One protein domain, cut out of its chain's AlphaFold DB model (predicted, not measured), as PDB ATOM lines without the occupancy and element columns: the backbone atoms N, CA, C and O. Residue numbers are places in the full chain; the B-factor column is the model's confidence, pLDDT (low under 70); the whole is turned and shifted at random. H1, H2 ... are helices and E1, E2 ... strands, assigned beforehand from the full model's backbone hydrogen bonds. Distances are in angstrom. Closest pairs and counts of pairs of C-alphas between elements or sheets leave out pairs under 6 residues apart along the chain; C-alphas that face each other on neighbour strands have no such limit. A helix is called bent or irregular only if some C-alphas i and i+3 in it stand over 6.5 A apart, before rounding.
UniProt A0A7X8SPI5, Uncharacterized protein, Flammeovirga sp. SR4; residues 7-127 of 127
ATOM      1  N   LEU A   7      55.358  -3.774-125.642       41.19
ATOM      2  CA  LEU A   7      54.668  -4.929-126.236       41.19
ATOM      3  C   LEU A   7      54.112  -5.913-125.193       41.19
ATOM      4  O   LEU A   7      53.156  -6.622-125.483       41.19
ATOM      5  N   LEU A   8      54.670  -5.941-123.977       39.81
ATOM      6  CA  LEU A   8      54.242  -6.893-122.944       39.81
ATOM      7  C   LEU A   8      52.929  -6.476-122.253       39.81
ATOM      8  O   LEU A   8      52.210  -7.328-121.751       39.81
ATOM      9  N   PHE A   9      52.583  -5.184-122.265       42.25
ATOM     10  CA  PHE A   9      51.323  -4.688-121.689       42.25
ATOM     11  C   PHE A   9      50.126  -4.782-122.645       42.25
ATOM     12  O   PHE A   9      48.991  -4.822-122.179       42.25
ATOM     13  N   LEU A  10      50.360  -4.863-123.959       38.88
ATOM     14  CA  LEU A  10      49.294  -5.008-124.958       38.88
ATOM     15  C   LEU A  10      48.759  -6.445-125.060       38.88
ATOM     16  O   LEU A  10      47.592  -6.640-125.379       38.88
ATOM     17  N   LEU A  11      49.584  -7.449-124.742       39.22
ATOM     18  CA  LEU A  11      49.174  -8.859-124.765       39.22
ATOM     19  C   LEU A  11      48.330  -9.260-123.543       39.22
ATOM     20  O   LEU A  11      47.540 -10.190-123.632       39.22
ATOM     21  N   ILE A  12      48.440  -8.531-122.426       48.84
ATOM     22  CA  ILE A  12      47.648  -8.790-121.209       48.84
ATOM     23  C   ILE A  12      46.265  -8.118-121.292       48.84
ATOM     24  O   ILE A  12      45.319  -8.554-120.647       48.84
ATOM     25  N   SER A  13      46.101  -7.047-122.080       46.06
ATOM     26  CA  SER A  13      44.838  -6.292-122.095       46.06
ATOM     27  C   SER A  13      43.713  -6.951-122.892       46.06
ATOM     28  O   SER A  13      42.553  -6.663-122.625       46.06
ATOM     29  N   LEU A  14      44.030  -7.803-123.870       49.81
ATOM     30  CA  LEU A  14      43.013  -8.522-124.650       49.81
ATOM     31  C   LEU A  14      42.470  -9.731-123.878       49.81
ATOM     32  O   LEU A  14      41.260  -9.949-123.870       49.81
ATOM     33  N   SER A  15      43.336 -10.445-123.146       58.47
ATOM     34  CA  SER A  15      42.913 -11.592-122.339       58.47
ATOM     35  C   SER A  15      41.936 -11.176-121.234       58.47
ATOM     36  O   SER A  15      40.981 -11.888-120.963       58.47
ATOM     37  N   THR A  16      42.080  -9.988-120.633       71.00
ATOM     38  CA  THR A  16      41.209  -9.583-119.514       71.00
ATOM     39  C   THR A  16      39.752  -9.359-119.906       71.00
ATOM     40  O   THR A  16      38.880  -9.604-119.077       71.00
ATOM     41  N   VAL A  17      39.451  -8.915-121.130       79.88
ATOM     42  CA  VAL A  17      38.061  -8.648-121.544       79.88
ATOM     43  C   VAL A  17      37.304  -9.953-121.754       79.88
ATOM     44  O   VAL A  17      36.221 -10.124-121.193       79.88
ATOM     45  N   ALA A  18      37.887 -10.884-122.510       77.69
ATOM     46  CA  ALA A  18      37.292 -12.192-122.747       77.69
ATOM     47  C   ALA A  18      37.153 -12.977-121.432       77.69
ATOM     48  O   ALA A  18      36.066 -13.449-121.106       77.69
ATOM     49  N   GLN A  19      38.200 -12.990-120.605       79.12
ATOM     50  CA  GLN A  19      38.175 -13.605-119.274       79.12
ATOM     51  C   GLN A  19      37.119 -12.980-118.360       79.12
ATOM     52  O   GLN A  19      36.399 -13.692-117.661       79.12
ATOM     53  N   LYS A  20      36.970 -11.651-118.392       83.50
ATOM     54  CA  LYS A  20      35.912 -10.964-117.653       83.50
ATOM     55  C   LYS A  20      34.527 -11.378-118.156       83.50
ATOM     56  O   LYS A  20      33.683 -11.672-117.326       83.50
ATOM     57  N   LYS A  21      34.295 -11.465-119.471       83.94
ATOM     58  CA  LYS A  21      33.005 -11.906-120.046       83.94
ATOM     59  C   LYS A  21      32.672 -13.351-119.640       83.94
ATOM     60  O   LYS A  21      31.521 -13.625-119.317       83.94
ATOM     61  N   VAL A  22      33.665 -14.244-119.558       83.62
ATOM     62  CA  VAL A  22      33.494 -15.607-119.015       83.62
ATOM     63  C   VAL A  22      33.073 -15.571-117.537       83.62
ATOM     64  O   VAL A  22      32.101 -16.220-117.150       83.62
ATOM     65  N   ILE A  23      33.766 -14.782-116.712       83.81
ATOM     66  CA  ILE A  23      33.464 -14.637-115.279       83.81
ATOM     67  C   ILE A  23      32.083 -14.002-115.054       83.81
ATOM     68  O   ILE A  23      31.306 -14.500-114.236       83.81
ATOM     69  N   ASP A  24      31.764 -12.935-115.785       86.75
ATOM     70  CA  ASP A  24      30.469 -12.251-115.734       86.75
ATOM     71  C   ASP A  24      29.343 -13.233-116.097       86.75
ATOM     72  O   ASP A  24      28.355 -13.321-115.376       86.75
ATOM     73  N   PHE A  25      29.515 -14.060-117.139       87.00
ATOM     74  CA  PHE A  25      28.522 -15.068-117.528       87.00
ATOM     75  C   PHE A  25      28.216 -16.067-116.400       87.00
ATOM     76  O   PHE A  25      27.076 -16.500-116.239       87.00
ATOM     77  N   TYR A  26      29.201 -16.420-115.574       84.94
ATOM     78  CA  TYR A  26      28.982 -17.293-114.420       84.94
ATOM     79  C   TYR A  26      28.271 -16.604-113.256       84.94
ATOM     80  O   TYR A  26      27.348 -17.181-112.672       84.94
ATOM     81  N   TYR A  27      28.694 -15.391-112.900       84.69
ATOM     82  CA  TYR A  27      28.123 -14.683-111.757       84.69
ATOM     83  C   TYR A  27      26.779 -14.036-112.067       84.69
ATOM     84  O   TYR A  27      25.918 -14.012-111.195       84.69
ATOM     85  N   ASP A  28      26.547 -13.574-113.283       88.38
ATOM     86  CA  ASP A  28      25.336 -12.827-113.622       88.38
ATOM     87  C   ASP A  28      24.361 -13.667-114.458       88.38
ATOM     88  O   ASP A  28      23.188 -13.320-114.599       88.38
ATOM     89  N   GLY A  29      24.813 -14.824-114.954       87.00
ATOM     90  CA  GLY A  29      24.125 -15.516-116.033       87.00
ATOM     91  C   GLY A  29      24.301 -14.760-117.347       87.00
ATOM     92  O   GLY A  29      25.148 -13.878-117.483       87.00
ATOM     93  N   GLY A  30      23.474 -15.091-118.333       89.88
ATOM     94  CA  GLY A  30      23.424 -14.328-119.574       89.88
ATOM     95  C   GLY A  30      23.307 -15.199-120.806       89.88
ATOM     96  O   GLY A  30      22.793 -16.319-120.757       89.88
ATOM     97  N   ARG A  31      23.745 -14.637-121.931       91.69
ATOM     98  CA  ARG A  31      23.627 -15.230-123.261       91.69
ATOM     99  C   ARG A  31      24.956 -15.107-123.993       91.69
ATOM    100  O   ARG A  31      25.541 -14.026-124.004       91.69
ATOM    101  N   LEU A  32      25.394 -16.200-124.600       88.00
ATOM    102  CA  LEU A  32      26.500 -16.245-125.550       88.00
ATOM    103  C   LEU A  32      25.944 -16.764-126.871       88.00
ATOM    104  O   LEU A  32      25.143 -17.695-126.871       88.00
ATOM    105  N   SER A  33      26.341 -16.152-127.973       85.44
ATOM    106  CA  SER A  33      25.965 -16.568-129.320       85.44
ATOM    107  C   SER A  33      27.216 -16.667-130.169       85.44
ATOM    108  O   SER A  33      28.121 -15.850-130.006       85.44
ATOM    109  N   ASN A  34      27.262 -17.639-131.064       78.56
ATOM    110  CA  ASN A  34      28.233 -17.612-132.148       78.56
ATOM    111  C   ASN A  34      27.693 -16.850-133.357       78.56
ATOM    112  O   ASN A  34      26.474 -16.777-133.532       78.56
ATOM    113  N   GLY A  35      28.609 -16.368-134.192       62.62
ATOM    114  CA  GLY A  35      28.345 -15.922-135.555       62.62
ATOM    115  C   GLY A  35      28.598 -16.990-136.615       62.62
ATOM    116  O   GLY A  35      29.002 -18.115-136.305       62.62
ATOM    117  N   ASP A  36      28.371 -16.571-137.864       50.00
ATOM    118  CA  ASP A  36      28.056 -17.328-139.093       50.00
ATOM    119  C   ASP A  36      28.918 -18.550-139.480       50.00
ATOM    120  O   ASP A  36      28.586 -19.225-140.452       50.00
ATOM    121  N   ASP A  37      29.987 -18.900-138.765       50.62
ATOM    122  CA  ASP A  37      30.825 -20.047-139.123       50.62
ATOM    123  C   ASP A  37      31.320 -20.819-137.897       50.62
ATOM    124  O   ASP A  37      32.323 -20.483-137.269       50.62
ATOM    125  N   MET A  38      30.657 -21.937-137.598       52.81
ATOM    126  CA  MET A  38      31.169 -22.921-136.645       52.81
ATOM    127  C   MET A  38      31.019 -24.351-137.133       52.81
ATOM    128  O   MET A  38      29.968 -24.761-137.623       52.81
ATOM    129  N   VAL A  39      32.080 -25.129-136.916       49.53
ATOM    130  CA  VAL A  39      32.204 -26.522-137.343       49.53
ATOM    131  C   VAL A  39      31.751 -27.470-136.233       49.53
ATOM    132  O   VAL A  39      32.361 -27.534-135.165       49.53
ATOM    133  N   TYR A  40      30.708 -28.254-136.504       53.12
ATOM    134  CA  TYR A  40      30.279 -29.368-135.659       53.12
ATOM    135  C   TYR A  40      30.942 -30.667-136.115       53.12
ATOM    136  O   TYR A  40      30.839 -31.015-137.288       53.12
ATOM    137  N   ASP A  41      31.511 -31.437-135.182       47.59
ATOM    138  CA  ASP A  41      31.780 -32.864-135.399       47.59
ATOM    139  C   ASP A  41      30.651 -33.687-134.753       47.59
ATOM    140  O   ASP A  41      30.577 -33.915-133.535       47.59
ATOM    141  N   LEU A  42      29.678 -34.048-135.586       51.31
ATOM    142  CA  LEU A  42      28.568 -34.933-135.256       51.31
ATOM    143  C   LEU A  42      28.921 -36.326-135.775       51.31
ATOM    144  O   LEU A  42      28.489 -36.735-136.845       51.31
ATOM    145  N   LEU A  43      29.694 -37.068-134.982       45.88
ATOM    146  CA  LEU A  43      29.940 -38.498-135.193       45.88
ATOM    147  C   LEU A  43      30.780 -38.835-136.441       45.88
ATOM    148  O   LEU A  43      30.583 -39.890-137.042       45.88
ATOM    149  N   GLY A  44      31.786 -38.010-136.750       46.50
ATOM    150  CA  GLY A  44      33.033 -38.510-137.323       46.50
ATOM    151  C   GLY A  44      33.176 -38.531-138.839       46.50
ATOM    152  O   GLY A  44      33.944 -39.362-139.297       46.50
ATOM    153  N   ASP A  45      32.501 -37.661-139.601       47.59
ATOM    154  CA  ASP A  45      32.951 -37.314-140.974       47.59
ATOM    155  C   ASP A  45      32.192 -36.141-141.647       47.59
ATOM    156  O   ASP A  45      32.390 -35.877-142.834       47.59
ATOM    157  N   VAL A  46      31.322 -35.401-140.939       44.59
ATOM    158  CA  VAL A  46      30.552 -34.301-141.553       44.59
ATOM    159  C   VAL A  46      30.633 -33.034-140.708       44.59
ATOM    160  O   VAL A  46      30.032 -32.950-139.641       44.59
ATOM    161  N   ASN A  47      31.346 -32.037-141.242       52.16
ATOM    162  CA  ASN A  47      31.319 -30.657-140.768       52.16
ATOM    163  C   ASN A  47      29.933 -30.076-141.064       52.16
ATOM    164  O   ASN A  47      29.652 -29.684-142.198       52.16
ATOM    165  N   ILE A  48      29.055 -30.043-140.067       49.22
ATOM    166  CA  ILE A  48      27.806 -29.289-140.186       49.22
ATOM    167  C   ILE A  48      28.128 -27.855-139.781       49.22
ATOM    168  O   ILE A  48      28.573 -27.614-138.660       49.22
ATOM    169  N   HIS A  49      27.957 -26.925-140.718       56.94
ATOM    170  CA  HIS A  49      27.996 -25.495-140.439       56.94
ATOM    171  C   HIS A  49      26.643 -25.110-139.844       56.94
ATOM    172  O   HIS A  49      25.617 -25.358-140.476       56.94
ATOM    173  N   THR A  50      26.630 -24.537-138.638       61.62
ATOM    174  CA  THR A  50      25.439 -23.835-138.141       61.62
ATOM    175  C   THR A  50      25.677 -22.333-138.251       61.62
ATOM    176  O   THR A  50      26.741 -21.882-137.820       61.62
ATOM    177  N   PRO A  51      24.722 -21.555-138.784       62.41
ATOM    178  CA  PRO A  51      24.863 -20.105-138.818       62.41
ATOM    179  C   PRO A  51      24.805 -19.508-137.406       62.41
ATOM    180  O   PRO A  51      25.581 -18.622-137.078       62.41
ATOM    181  N   GLU A  52      23.930 -20.020-136.527       78.94
ATOM    182  CA  GLU A  52      23.654 -19.373-135.239       78.94
ATOM    183  C   GLU A  52      23.134 -20.350-134.166       78.94
ATOM    184  O   GLU A  52      22.094 -21.007-134.305       78.94
ATOM    185  N   CYS A  53      23.835 -20.380-133.037       84.75
ATOM    186  CA  CYS A  53      23.513 -21.103-131.819       84.75
ATOM    187  C   CYS A  53      23.693 -20.181-130.604       84.75
ATOM    188  O   CYS A  53      24.629 -19.383-130.515       84.75
ATOM    189  N   VAL A  54      22.779 -20.287-129.643       89.56
ATOM    190  CA  VAL A  54      22.726 -19.442-128.453       89.56
ATOM    191  C   VAL A  54      22.770 -20.305-127.203       89.56
ATOM    192  O   VAL A  54      21.866 -21.099-126.942       89.56
ATOM    193  N   LEU A  55      23.786 -20.081-126.375       91.62
ATOM    194  CA  LEU A  55      23.864 -20.609-125.023       91.62
ATOM    195  C   LEU A  55      23.287 -19.594-124.034       91.62
ATOM    196  O   LEU A  55      23.785 -18.475-123.912       91.62
ATOM    197  N   THR A  56      22.260 -19.989-123.287       94.25
ATOM    198  CA  THR A  56      21.640 -19.156-122.248       94.25
ATOM    199  C   THR A  56      21.814 -19.795-120.880       94.25
ATOM    200  O   THR A  56      21.378 -20.926-120.675       94.25
ATOM    201  N   TYR A  57      22.384 -19.064-119.921       93.75
ATOM    202  CA  TYR A  57      22.465 -19.486-118.523       93.75
ATOM    203  C   TYR A  57      21.560 -18.632-117.634       93.75
ATOM    204  O   TYR A  57      21.732 -17.416-117.530       93.75
ATOM    205  N   ILE A  58      20.614 -19.283-116.954       92.50
ATOM    206  CA  ILE A  58      19.715 -18.657-115.983       92.50
ATOM    207  C   ILE A  58      20.183 -19.049-114.580       92.50
ATOM    208  O   ILE A  58      19.807 -20.096-114.041       92.50
ATOM    209  N   ARG A  59      21.016 -18.193-113.977       88.75
ATOM    210  CA  ARG A  59      21.678 -18.460-112.691       88.75
ATOM    211  C   ARG A  59      20.703 -18.797-111.567       88.75
ATOM    212  O   ARG A  59      20.897 -19.797-110.879       88.75
ATOM    213  N   GLU A  60      19.649 -18.000-111.406       90.00
ATOM    214  CA  GLU A  60      18.651 -18.176-110.336       90.00
ATOM    215  C   GLU A  60      17.957 -19.543-110.390       90.00
ATOM    216  O   GLU A  60      17.565 -20.086-109.360       90.00
ATOM    217  N   GLN A  61      17.852 -20.121-111.588       90.81
ATOM    218  CA  GLN A  61      17.213 -21.413-111.829       90.81
ATOM    219  C   GLN A  61      18.229 -22.561-111.903       90.81
ATOM    220  O   GLN A  61      17.847 -23.726-111.869       90.81
ATOM    221  N   SER A  62      19.532 -22.255-111.963       89.31
ATOM    222  CA  SER A  62      20.586 -23.235-112.257       89.31
ATOM    223  C   SER A  62      20.288 -24.043-113.529       89.31
ATOM    224  O   SER A  62      20.531 -25.252-113.573       89.31
ATOM    225  N   THR A  63      19.766 -23.352-114.545       92.12
ATOM    226  CA  THR A  63      19.330 -23.928-115.822       92.12
ATOM    227  C   THR A  63      20.166 -23.360-116.954       92.12
ATOM    228  O   THR A  63      20.447 -22.159-116.976       92.12
ATOM    229  N   MET A  64      20.549 -24.211-117.898       93.44
ATOM    230  CA  MET A  64      21.244 -23.814-119.112       93.44
ATOM    231  C   MET A  64      20.534 -24.358-120.338       93.44
ATOM    232  O   MET A  64      20.094 -25.503-120.340       93.44
ATOM    233  N   LYS A  65      20.436 -23.534-121.374       93.00
ATOM    234  CA  LYS A  65      19.725 -23.863-122.602       93.00
ATOM    235  C   LYS A  65      20.616 -23.625-123.809       93.00
ATOM    236  O   LYS A  65      21.272 -22.586-123.874       93.00
ATOM    237  N   LEU A  66      20.601 -24.575-124.733       90.31
ATOM    238  CA  LEU A  66      21.194 -24.469-126.054       90.31
ATOM    239  C   LEU A  66      20.066 -24.326-127.078       90.31
ATOM    240  O   LEU A  66      19.206 -25.202-127.177       90.31
ATOM    241  N   ASP A  67      20.068 -23.219-127.810       90.19
ATOM    242  CA  ASP A  67      19.094 -22.929-128.857       90.19
ATOM    243  C   ASP A  67      19.799 -22.745-130.200       90.19
ATOM    244  O   ASP A  67      20.574 -21.809-130.373       90.19
ATOM    245  N   PHE A  68      19.486 -23.598-131.165       86.31
ATOM    246  CA  PHE A  68      19.775 -23.388-132.576       86.31
ATOM    247  C   PHE A  68      18.701 -22.487-133.180       86.31
ATOM    248  O   PHE A  68      17.498 -22.715-132.992       86.31
ATOM    249  N   ILE A  69      19.134 -21.440-133.882       83.25
ATOM    250  CA  ILE A  69      18.223 -20.519-134.571       83.25
ATOM    251  C   ILE A  69      17.763 -21.116-135.903       83.25
ATOM    252  O   ILE A  69      16.603 -20.936-136.276       83.25
ATOM    253  N   ASP A  70      18.645 -21.867-136.566       80.12
ATOM    254  CA  ASP A  70      18.353 -22.602-137.795       80.12
ATOM    255  C   ASP A  70      17.241 -23.641-137.572       80.12
ATOM    256  O   ASP A  70      17.332 -24.497-136.686       80.12
ATOM    257  N   ASP A  71      16.190 -23.557-138.389       77.56
ATOM    258  CA  ASP A  71      15.029 -24.443-138.334       77.56
ATOM    259  C   ASP A  71      15.418 -25.915-138.523       77.56
ATOM    260  O   ASP A  71      14.830 -26.779-137.865       77.56
ATOM    261  N   ASP A  72      16.438 -26.194-139.339       78.88
ATOM    262  CA  ASP A  72      16.904 -27.555-139.624       78.88
ATOM    263  C   ASP A  72      17.615 -28.194-138.418       78.88
ATOM    264  O   ASP A  72      17.746 -29.417-138.339       78.88
ATOM    265  N   LEU A  73      18.043 -27.380-137.448       78.38
ATOM    266  CA  LEU A  73      18.781 -27.821-136.263       78.38
ATOM    267  C   LEU A  73      17.994 -27.655-134.957       78.38
ATOM    268  O   LEU A  73      18.484 -28.035-133.892       78.38
ATOM    269  N   LYS A  74      16.747 -27.169-135.011       82.75
ATOM    270  CA  LYS A  74      15.894 -26.986-133.823       82.75
ATOM    271  C   LYS A  74      15.653 -28.263-133.023       82.75
ATOM    272  O   LYS A  74      15.401 -28.184-131.821       82.75
ATOM    273  N   GLU A  75      15.714 -29.434-133.658       81.69
ATOM    274  CA  GLU A  75      15.579 -30.723-132.967       81.69
ATOM    275  C   GLU A  75      16.724 -31.006-131.981       81.69
ATOM    276  O   GLU A  75      16.545 -31.790-131.049       81.69
ATOM    277  N   TYR A  76      17.868 -30.333-132.142       81.88
ATOM    278  CA  TYR A  76      19.025 -30.434-131.251       81.88
ATOM    279  C   TYR A  76      18.978 -29.436-130.085       81.88
ATOM    280  O   TYR A  76      19.906 -29.417-129.272       81.88
ATOM    281  N   ASN A  77      17.920 -28.623-129.970       87.88
ATOM    282  CA  ASN A  77      17.737 -27.734-128.826       87.88
ATOM    283  C   ASN A  77      17.611 -28.548-127.539       87.88
ATOM    284  O   ASN A  77      16.842 -29.507-127.450       87.88
ATOM    285  N   GLU A  78      18.324 -28.122-126.504       89.62
ATOM    286  CA  GLU A  78      18.397 -28.852-125.246       89.62
ATOM    287  C   GLU A  78      18.354 -27.886-124.063       89.62
ATOM    288  O   GLU A  78      18.876 -26.772-124.114       89.62
ATOM    289  N   SER A  79      17.722 -28.322-122.974       91.44
ATOM    290  CA  SER A  79      17.698 -27.600-121.706       91.44
ATOM    291  C   SER A  79      18.166 -28.528-120.596       91.44
ATOM    292  O   SER A  79      17.608 -29.606-120.395       91.44
ATOM    293  N   LEU A  80      19.177 -28.086-119.860       90.44
ATOM    294  CA  LEU A  80      19.729 -28.771-118.705       90.44
ATOM    295  C   LEU A  80      19.355 -28.016-117.437       90.44
ATOM    296  O   LEU A  80      19.560 -26.810-117.330       90.44
ATOM    297  N   GLU A  81      18.856 -28.743-116.449       90.88
ATOM    298  CA  GLU A  81      18.448 -28.199-115.158       90.88
ATOM    299  C   GLU A  81      19.299 -28.776-114.027       90.88
ATOM    300  O   GLU A  81      19.981 -29.794-114.178       90.88
ATOM    301  N   ASN A  82      19.208 -28.159-112.846       90.06
ATOM    302  CA  ASN A  82      19.905 -28.612-111.643       90.06
ATOM    303  C   ASN A  82      21.424 -28.696-111.839       90.06
ATOM    304  O   ASN A  82      22.072 -29.646-111.392       90.06
ATOM    305  N   LEU A  83      21.996 -27.689-112.492       89.50
ATOM    306  CA  LEU A  83      23.428 -27.619-112.733       89.50
ATOM    307  C   LEU A  83      24.184 -27.155-111.484       89.50
ATOM    308  O   LEU A  83      23.689 -26.370-110.669       89.50
ATOM    309  N   GLU A  84      25.410 -27.637-111.336       90.12
ATOM    310  CA  GLU A  84      26.440 -27.029-110.498       90.12
ATOM    311  C   GLU A  84      27.629 -26.651-111.370       90.12
ATOM    312  O   GLU A  84      27.912 -27.340-112.351       90.12
ATOM    313  N   ALA A  85      28.320 -25.579-110.995       89.94
ATOM    314  CA  ALA A  85      29.476 -25.104-111.733       89.94
ATOM    315  C   ALA A  85      30.699 -24.898-110.855       89.94
ATOM    316  O   ALA A  85      30.585 -24.615-109.658       89.94
ATOM    317  N   TYR A  86      31.863 -25.041-111.476       87.19
ATOM    318  CA  TYR A  86      33.164 -24.820-110.868       87.19
ATOM    319  C   TYR A  86      34.101 -24.116-111.852       87.19
ATOM    320  O   TYR A  86      33.965 -24.258-113.067       87.19
ATOM    321  N   LEU A  87      35.036 -23.347-111.297       85.38
ATOM    322  CA  LEU A  87      36.131 -22.728-112.038       85.38
ATOM    323  C   LEU A  87      37.268 -23.741-112.188       85.38
ATOM    324  O   LEU A  87      37.557 -24.481-111.241       85.38
ATOM    325  N   VAL A  88      37.918 -23.761-113.349       84.94
ATOM    326  CA  VAL A  88      39.131 -24.557-113.565       84.94
ATOM    327  C   VAL A  88      40.329 -23.778-113.031       84.94
ATOM    328  O   VAL A  88      40.524 -22.604-113.337       84.94
ATOM    329  N   GLU A  89      41.126 -24.409-112.172       80.88
ATOM    330  CA  GLU A  89      42.281 -23.748-111.569       80.88
ATOM    331  C   GLU A  89      43.356 -23.453-112.624       80.88
ATOM    332  O   GLU A  89      43.782 -24.341-113.356       80.88
ATOM    333  N   GLY A  90      43.813 -22.198-112.674       79.81
ATOM    334  CA  GLY A  90      44.862 -21.764-113.598       79.81
ATOM    335  C   GLY A  90      44.392 -21.504-115.032       79.81
ATOM    336  O   GLY A  90      45.204 -21.060-115.841       79.81
ATOM    337  N   GLU A  91      43.109 -21.713-115.332       83.31
ATOM    338  CA  GLU A  91      42.540 -21.512-116.664       83.31
ATOM    339  C   GLU A  91      41.341 -20.555-116.615       83.31
ATOM    340  O   GLU A  91      40.571 -20.555-115.650       83.31
ATOM    341  N   PRO A  92      41.144 -19.723-117.649       82.75
ATOM    342  CA  PRO A  92      39.964 -18.882-117.772       82.75
ATOM    343  C   PRO A  92      38.760 -19.694-118.261       82.75
ATOM    344  O   PRO A  92      38.211 -19.445-119.333       82.75
ATOM    345  N   GLU A  93      38.371 -20.693-117.473       89.12
ATOM    346  CA  GLU A  93      37.359 -21.675-117.830       89.12
ATOM    347  C   GLU A  93      36.395 -21.964-116.678       89.12
ATOM    348  O   GLU A  93      36.766 -22.059-115.504       89.12
ATOM    349  N   ILE A  94      35.133 -22.156-117.056       90.50
ATOM    350  CA  ILE A  94      34.036 -22.509-116.169       90.50
ATOM    351  C   ILE A  94      33.323 -23.726-116.727       90.50
ATOM    352  O   ILE A  94      33.017 -23.791-117.919       90.50
ATOM    353  N   VAL A  95      33.029 -24.678-115.847       90.94
ATOM    354  CA  VAL A  95      32.380 -25.933-116.214       90.94
ATOM    355  C   VAL A  95      31.094 -26.103-115.427       90.94
ATOM    356  O   VAL A  95      31.106 -26.004-114.202       90.94
ATOM    357  N   TRP A  96      30.005 -26.430-116.120       92.62
ATOM    358  CA  TRP A  96      28.736 -26.863-115.544       92.62
ATOM    359  C   TRP A  96      28.553 -28.362-115.743       92.62
ATOM    360  O   TRP A  96      28.843 -28.899-116.812       92.62
ATOM    361  N   ARG A  97      28.021 -29.023-114.715       90.75
ATOM    362  CA  ARG A  97      27.594 -30.426-114.767       90.75
ATOM    363  C   ARG A  97      26.265 -30.621-114.056       90.75
ATOM    364  O   ARG A  97      25.939 -29.880-113.124       90.75
ATOM    365  N   VAL A  98      25.523 -31.654-114.439       87.56
ATOM    366  CA  VAL A  98      24.268 -32.011-113.767       87.56
ATOM    367  C   VAL A  98      24.561 -32.484-112.339       87.56
ATOM    368  O   VAL A  98      25.380 -33.375-112.111       87.56
ATOM    369  N   LYS A  99      23.889 -31.907-111.330       86.56
ATOM    370  CA  LYS A  99      24.147 -32.219-109.909       86.56
ATOM    371  C   LYS A  99      23.945 -33.691-109.565       86.56
ATOM    372  O   LYS A  99      24.692 -34.210-108.733       86.56
ATOM    373  N   LYS A 100      22.925 -34.320-110.159       83.62
ATOM    374  CA  LYS A 100      22.410 -35.641-109.775       83.62
ATOM    375  C   LYS A 100      23.319 -36.790-110.209       83.62
ATOM    376  O   LYS A 100      23.630 -37.643-109.387       83.62
ATOM    377  N   ASP A 101      23.716 -36.818-111.475       82.25
ATOM    378  CA  ASP A 101      24.473 -37.927-112.075       82.25
ATOM    379  C   ASP A 101      25.888 -37.525-112.505       82.25
ATOM    380  O   ASP A 101      26.663 -38.375-112.938       82.25
ATOM    381  N   LYS A 102      26.241 -36.240-112.345       76.50
ATOM    382  CA  LYS A 102      27.518 -35.653-112.773       76.50
ATOM    383  C   LYS A 102      27.802 -35.866-114.263       76.50
ATOM    384  O   LYS A 102      28.948 -35.719-114.681       76.50
ATOM    385  N   SER A 103      26.777 -36.209-115.039       73.44
ATOM    386  CA  SER A 103      26.869 -36.397-116.474       73.44
ATOM    387  C   SER A 103      26.713 -35.056-117.186       73.44
ATOM    388  O   SER A 103      26.095 -34.128-116.661       73.44
ATOM    389  N   ILE A 104      27.300 -35.000-118.382       67.25
ATOM    390  CA  ILE A 104      27.262 -33.889-119.337       67.25
ATOM    391  C   ILE A 104      27.962 -32.616-118.836       67.25
ATOM    392  O   ILE A 104      27.751 -32.129-117.728       67.25
ATOM    393  N   PHE A 105      28.818 -32.081-119.706       79.38
ATOM    394  CA  PHE A 105      29.686 -30.944-119.434       79.38
ATOM    395  C   PHE A 105      29.331 -29.809-120.387       79.38
ATOM    396  O   PHE A 105      29.469 -29.965-121.604       79.38
ATOM    397  N   VAL A 106      28.913 -28.675-119.827       90.25
ATOM    398  CA  VAL A 106      28.968 -27.401-120.546       90.25
ATOM    399  C   VAL A 106      30.213 -26.673-120.085       90.25
ATOM    400  O   VAL A 106      30.449 -26.575-118.883       90.25
ATOM    401  N   ARG A 107      31.023 -26.188-121.019       90.94
ATOM    402  CA  ARG A 107      32.230 -25.414-120.715       90.94
ATOM    403  C   ARG A 107      32.088 -24.040-121.334       90.94
ATOM    404  O   ARG A 107      31.577 -23.935-122.440       90.94
ATOM    405  N   VAL A 108      32.558 -23.008-120.657       91.75
ATOM    406  CA  VAL A 108      32.763 -21.683-121.246       91.75
ATOM    407  C   VAL A 108      34.188 -21.285-120.916       91.75
ATOM    408  O   VAL A 108      34.559 -21.293-119.742       91.75
ATOM    409  N   TYR A 109      34.991 -21.005-121.935       89.38
ATOM    410  CA  TYR A 109      36.422 -20.783-121.782       89.38
ATOM    411  C   TYR A 109      36.945 -19.726-122.744       89.38
ATOM    412  O   TYR A 109      36.356 -19.463-123.790       89.38
ATOM    413  N   GLU A 110      38.070 -19.124-122.380       87.62
ATOM    414  CA  GLU A 110      38.836 -18.234-123.249       87.62
ATOM    415  C   GLU A 110      40.063 -18.965-123.807       87.62
ATOM    416  O   GLU A 110      40.750 -19.691-123.086       87.62
ATOM    417  N   ARG A 111      40.328 -18.785-125.102       83.44
ATOM    418  CA  ARG A 111      41.543 -19.248-125.773       83.44
ATOM    419  C   ARG A 111      41.960 -18.223-126.820       83.44
ATOM    420  O   ARG A 111      41.162 -17.859-127.677       83.44
ATOM    421  N   ASP A 112      43.224 -17.815-126.776       83.19
ATOM    422  CA  ASP A 112      43.836 -16.887-127.736       83.19
ATOM    423  C   ASP A 112      43.077 -15.547-127.880       83.19
ATOM    424  O   ASP A 112      43.060 -14.929-128.942       83.19
ATOM    425  N   GLY A 113      42.462 -15.071-126.790       80.62
ATOM    426  CA  GLY A 113      41.665 -13.843-126.736       80.62
ATOM    427  C   GLY A 113      40.209 -14.009-127.176       80.62
ATOM    428  O   GLY A 113      39.450 -13.043-127.105       80.62
ATOM    429  N   GLN A 114      39.818 -15.214-127.584       82.88
ATOM    430  CA  GLN A 114      38.495 -15.544-128.098       82.88
ATOM    431  C   GLN A 114      37.718 -16.390-127.085       82.88
ATOM    432  O   GLN A 114      38.292 -17.223-126.380       82.88
ATOM    433  N   ILE A 115      36.405 -16.177-126.988       87.38
ATOM    434  CA  ILE A 115      35.548 -16.966-126.098       87.38
ATOM    435  C   ILE A 115      34.970 -18.133-126.872       87.38
ATOM    436  O   ILE A 115      34.522 -17.980-128.003       87.38
ATOM    437  N   TYR A 116      34.919 -19.280-126.212       87.19
ATOM    438  CA  TYR A 116      34.248 -20.461-126.702       87.19
ATOM    439  C   TYR A 116      33.279 -20.973-125.644       87.19
ATOM    440  O   TYR A 116      33.550 -20.893-124.443       87.19
ATOM    441  N   PHE A 117      32.176 -21.570-126.077       89.25
ATOM    442  CA  PHE A 117      31.432 -22.493-125.234       89.25
ATOM    443  C   PHE A 117      31.451 -23.888-125.837       89.25
ATOM    444  O   PHE A 117      31.453 -24.042-127.050       89.25
ATOM    445  N   ALA A 118      31.491 -24.921-125.002       87.00
ATOM    446  CA  ALA A 118      31.394 -26.296-125.448       87.00
ATOM    447  C   ALA A 118      30.192 -27.003-124.836       87.00
ATOM    448  O   ALA A 118      29.991 -26.940-123.626       87.00
ATOM    449  N   TRP A 119      29.440 -27.720-125.667       85.00
ATOM    450  CA  TRP A 119      28.259 -28.493-125.299       85.00
ATOM    451  C   TRP A 119      28.439 -29.943-125.754       85.00
ATOM    452  O   TRP A 119      28.672 -30.203-126.936       85.00
ATOM    453  N   HIS A 120      28.401 -30.903-124.822       77.12
ATOM    454  CA  HIS A 120      28.707 -32.322-125.100       77.12
ATOM    455  C   HIS A 120      30.043 -32.540-125.833       77.12
ATOM    456  O   HIS A 120      30.168 -33.411-126.690       77.12
ATOM    457  N   GLY A 121      31.054 -31.728-125.515       75.06
ATOM    458  CA  GLY A 121      32.379 -31.799-126.142       75.06
ATOM    459  C   GLY A 121      32.500 -31.095-127.498       75.06
ATOM    460  O   GLY A 121      33.611 -30.987-128.011       75.06
ATOM    461  N   ARG A 122      31.408 -30.559-128.053       78.19
ATOM    462  CA  ARG A 122      31.425 -29.740-129.275       78.19
ATOM    463  C   ARG A 122      31.653 -28.291-128.899       78.19
ATOM    464  O   ARG A 122      30.947 -27.816-128.023       78.19
ATOM    465  N   SER A 123      32.640 -27.631-129.498       82.19
ATOM    466  CA  SER A 123      33.023 -26.257-129.147       82.19
ATOM    467  C   SER A 123      32.539 -25.252-130.174       82.19
ATOM    468  O   SER A 123      32.521 -25.539-131.367       82.19
ATOM    469  N   PHE A 124      32.210 -24.071-129.675       81.81
ATOM    470  CA  PHE A 124      31.543 -23.013-130.394       81.81
ATOM    471  C   PHE A 124      32.214 -21.686-130.095       81.81
ATOM    472  O   PHE A 124      32.258 -21.283-128.935       81.81
ATOM    473  N   GLU A 125      32.776 -21.047-131.115       85.25
ATOM    474  CA  GLU A 125      33.367 -19.716-131.010       85.25
ATOM    475  C   GLU A 125      32.270 -18.661-130.833       85.25
ATOM    476  O   GLU A 125      31.274 -18.673-131.540       85.25
ATOM    477  N   VAL A 126      32.417 -17.779-129.851       83.06
ATOM    478  CA  VAL A 126      31.424 -16.755-129.499       83.06
ATOM    479  C   VAL A 126      31.803 -15.427-130.128       83.06
ATOM    480  O   VAL A 126      32.938 -15.010-129.945       83.06
ATOM    481  N   ASP A 127      30.850 -14.711-130.715       72.88
ATOM    482  CA  ASP A 127      31.062 -13.347-131.229       72.88
ATOM    483  C   ASP A 127      31.242 -12.272-130.126       72.88
ATOM    484  O   ASP A 127      30.658 -12.360-129.003       72.88
TER     485      ASP A 127
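This is residues 7 to 127 of the 127 residues of an uncharacterized protein of Flammeovirga sp. SR4 (UniProt A0A7X8SPI5). Two antiparallel sheets lie partly face to face with their strands crossed: the strongly twisted five-strand sheet E7 E8 E9 E10 E11 and the smaller sheet E1 E4 E5 E6. The long helix H1 packs with its residues 14 to 26 on the face of the five-strand sheet that the smaller sheet also covers, and its residues before 14 run on past the sheets; the hairpin E2 and E3 lies beyond the E11 edge, and short H2 lies at one end of E5. The printed part has 121 residues, with two named helices and eleven named strands in the order H1 E1 E2 E3 E4 E5 H2 E6 E7 E8 E9 E10 E11, a mixed class of helices and strands. It is compact, with a radius of gyration of the C-alphas of 14.8 A, and spans 46 by 33 by 24 A.

Start with H1, residues 7 to 28, and go one residue on to E1, residues 30 to 33, the antiparallel neighbour of E4, residues 53 to 58; N 32 and O 55 are 2.9 A apart. Between them in the chain come E2, residues 38 to 41, and E3, residues 47 to 50, a hairpin with N 40 and O 48 at 3.1 A; E3 runs on into E4 at 63 degrees. E4 and E5, residues 63 to 68, form a hairpin, with N 56 and O 65 at 2.8 A. H2, residues 71 to 76, only grazes this sheet with its residues 73 to 76; its closest C-alphas to E5 are Lys 74 and Phe 68, 5.4 A apart. E6, residues 78 to 80, is an edge strand of the sheet and the antiparallel neighbour of E5, with N 64 and O 80 at 2.8 A, and runs on into E7, residues 83 to 87, at 77 degrees. From E7 follow a meander, each strand the antiparallel neighbour of the one before: E8, residues 93 to 98, with N 86 and O 95 at 3.0 A; E9, residues 105 to 111, with N 96 and O 106 at 2.8 A; E10, residues 114 to 119, with N 118 and O 107 at 2.7 A; and E11, residues 122 to 126, with N 124 and O 117 at 2.7 A. The two sheets make a sandwich, face to face, with their strands at 80 degrees and the facing parts 10.0 A centre to centre. H1 makes two layers with the five-strand sheet, a helix on one face of it: its height over the sheet is 7.3 A, over E8 and E9 and along the strands, at 2 degrees to E9 on the local plane. The closest C-alphas of H1 and E9 are Gln 19 and Glu 110, 6.1 A apart. Those of E2 and E11 are Met 38 and Phe 124, 6.3 A apart. H1 and H2 are apart. Within hydrogen-bond range are 10 of 18 O i to N i+4 pairs in H1 and 0 of 2 in H2, which has 2 of 3 O i to N i+3 pairs.

Find C-alpha 7 at (54.668, -4.929, -126.236); from there H1 runs 32.9 A to C-alpha 28 at (25.336, -12.827, -113.622). E4 measures 16.5 A, E5 16.8 A, E8 17.2 A, E9 17.8 A and E10 16.7 A from first to last C-alpha. H2 is irregular, with C-alphas 72 and 75 7.5 A apart. E11 ends at C-alpha 126, (31.424, -16.755, -129.499).

The C-alphas farthest apart are those of Leu 7 and Lys 100, 47.5 A. The printed part has no cut, and no link is long. The mean pLDDT of the printed part is 77.6; residues 7 to 15, 35 to 51 and 104 are under 70.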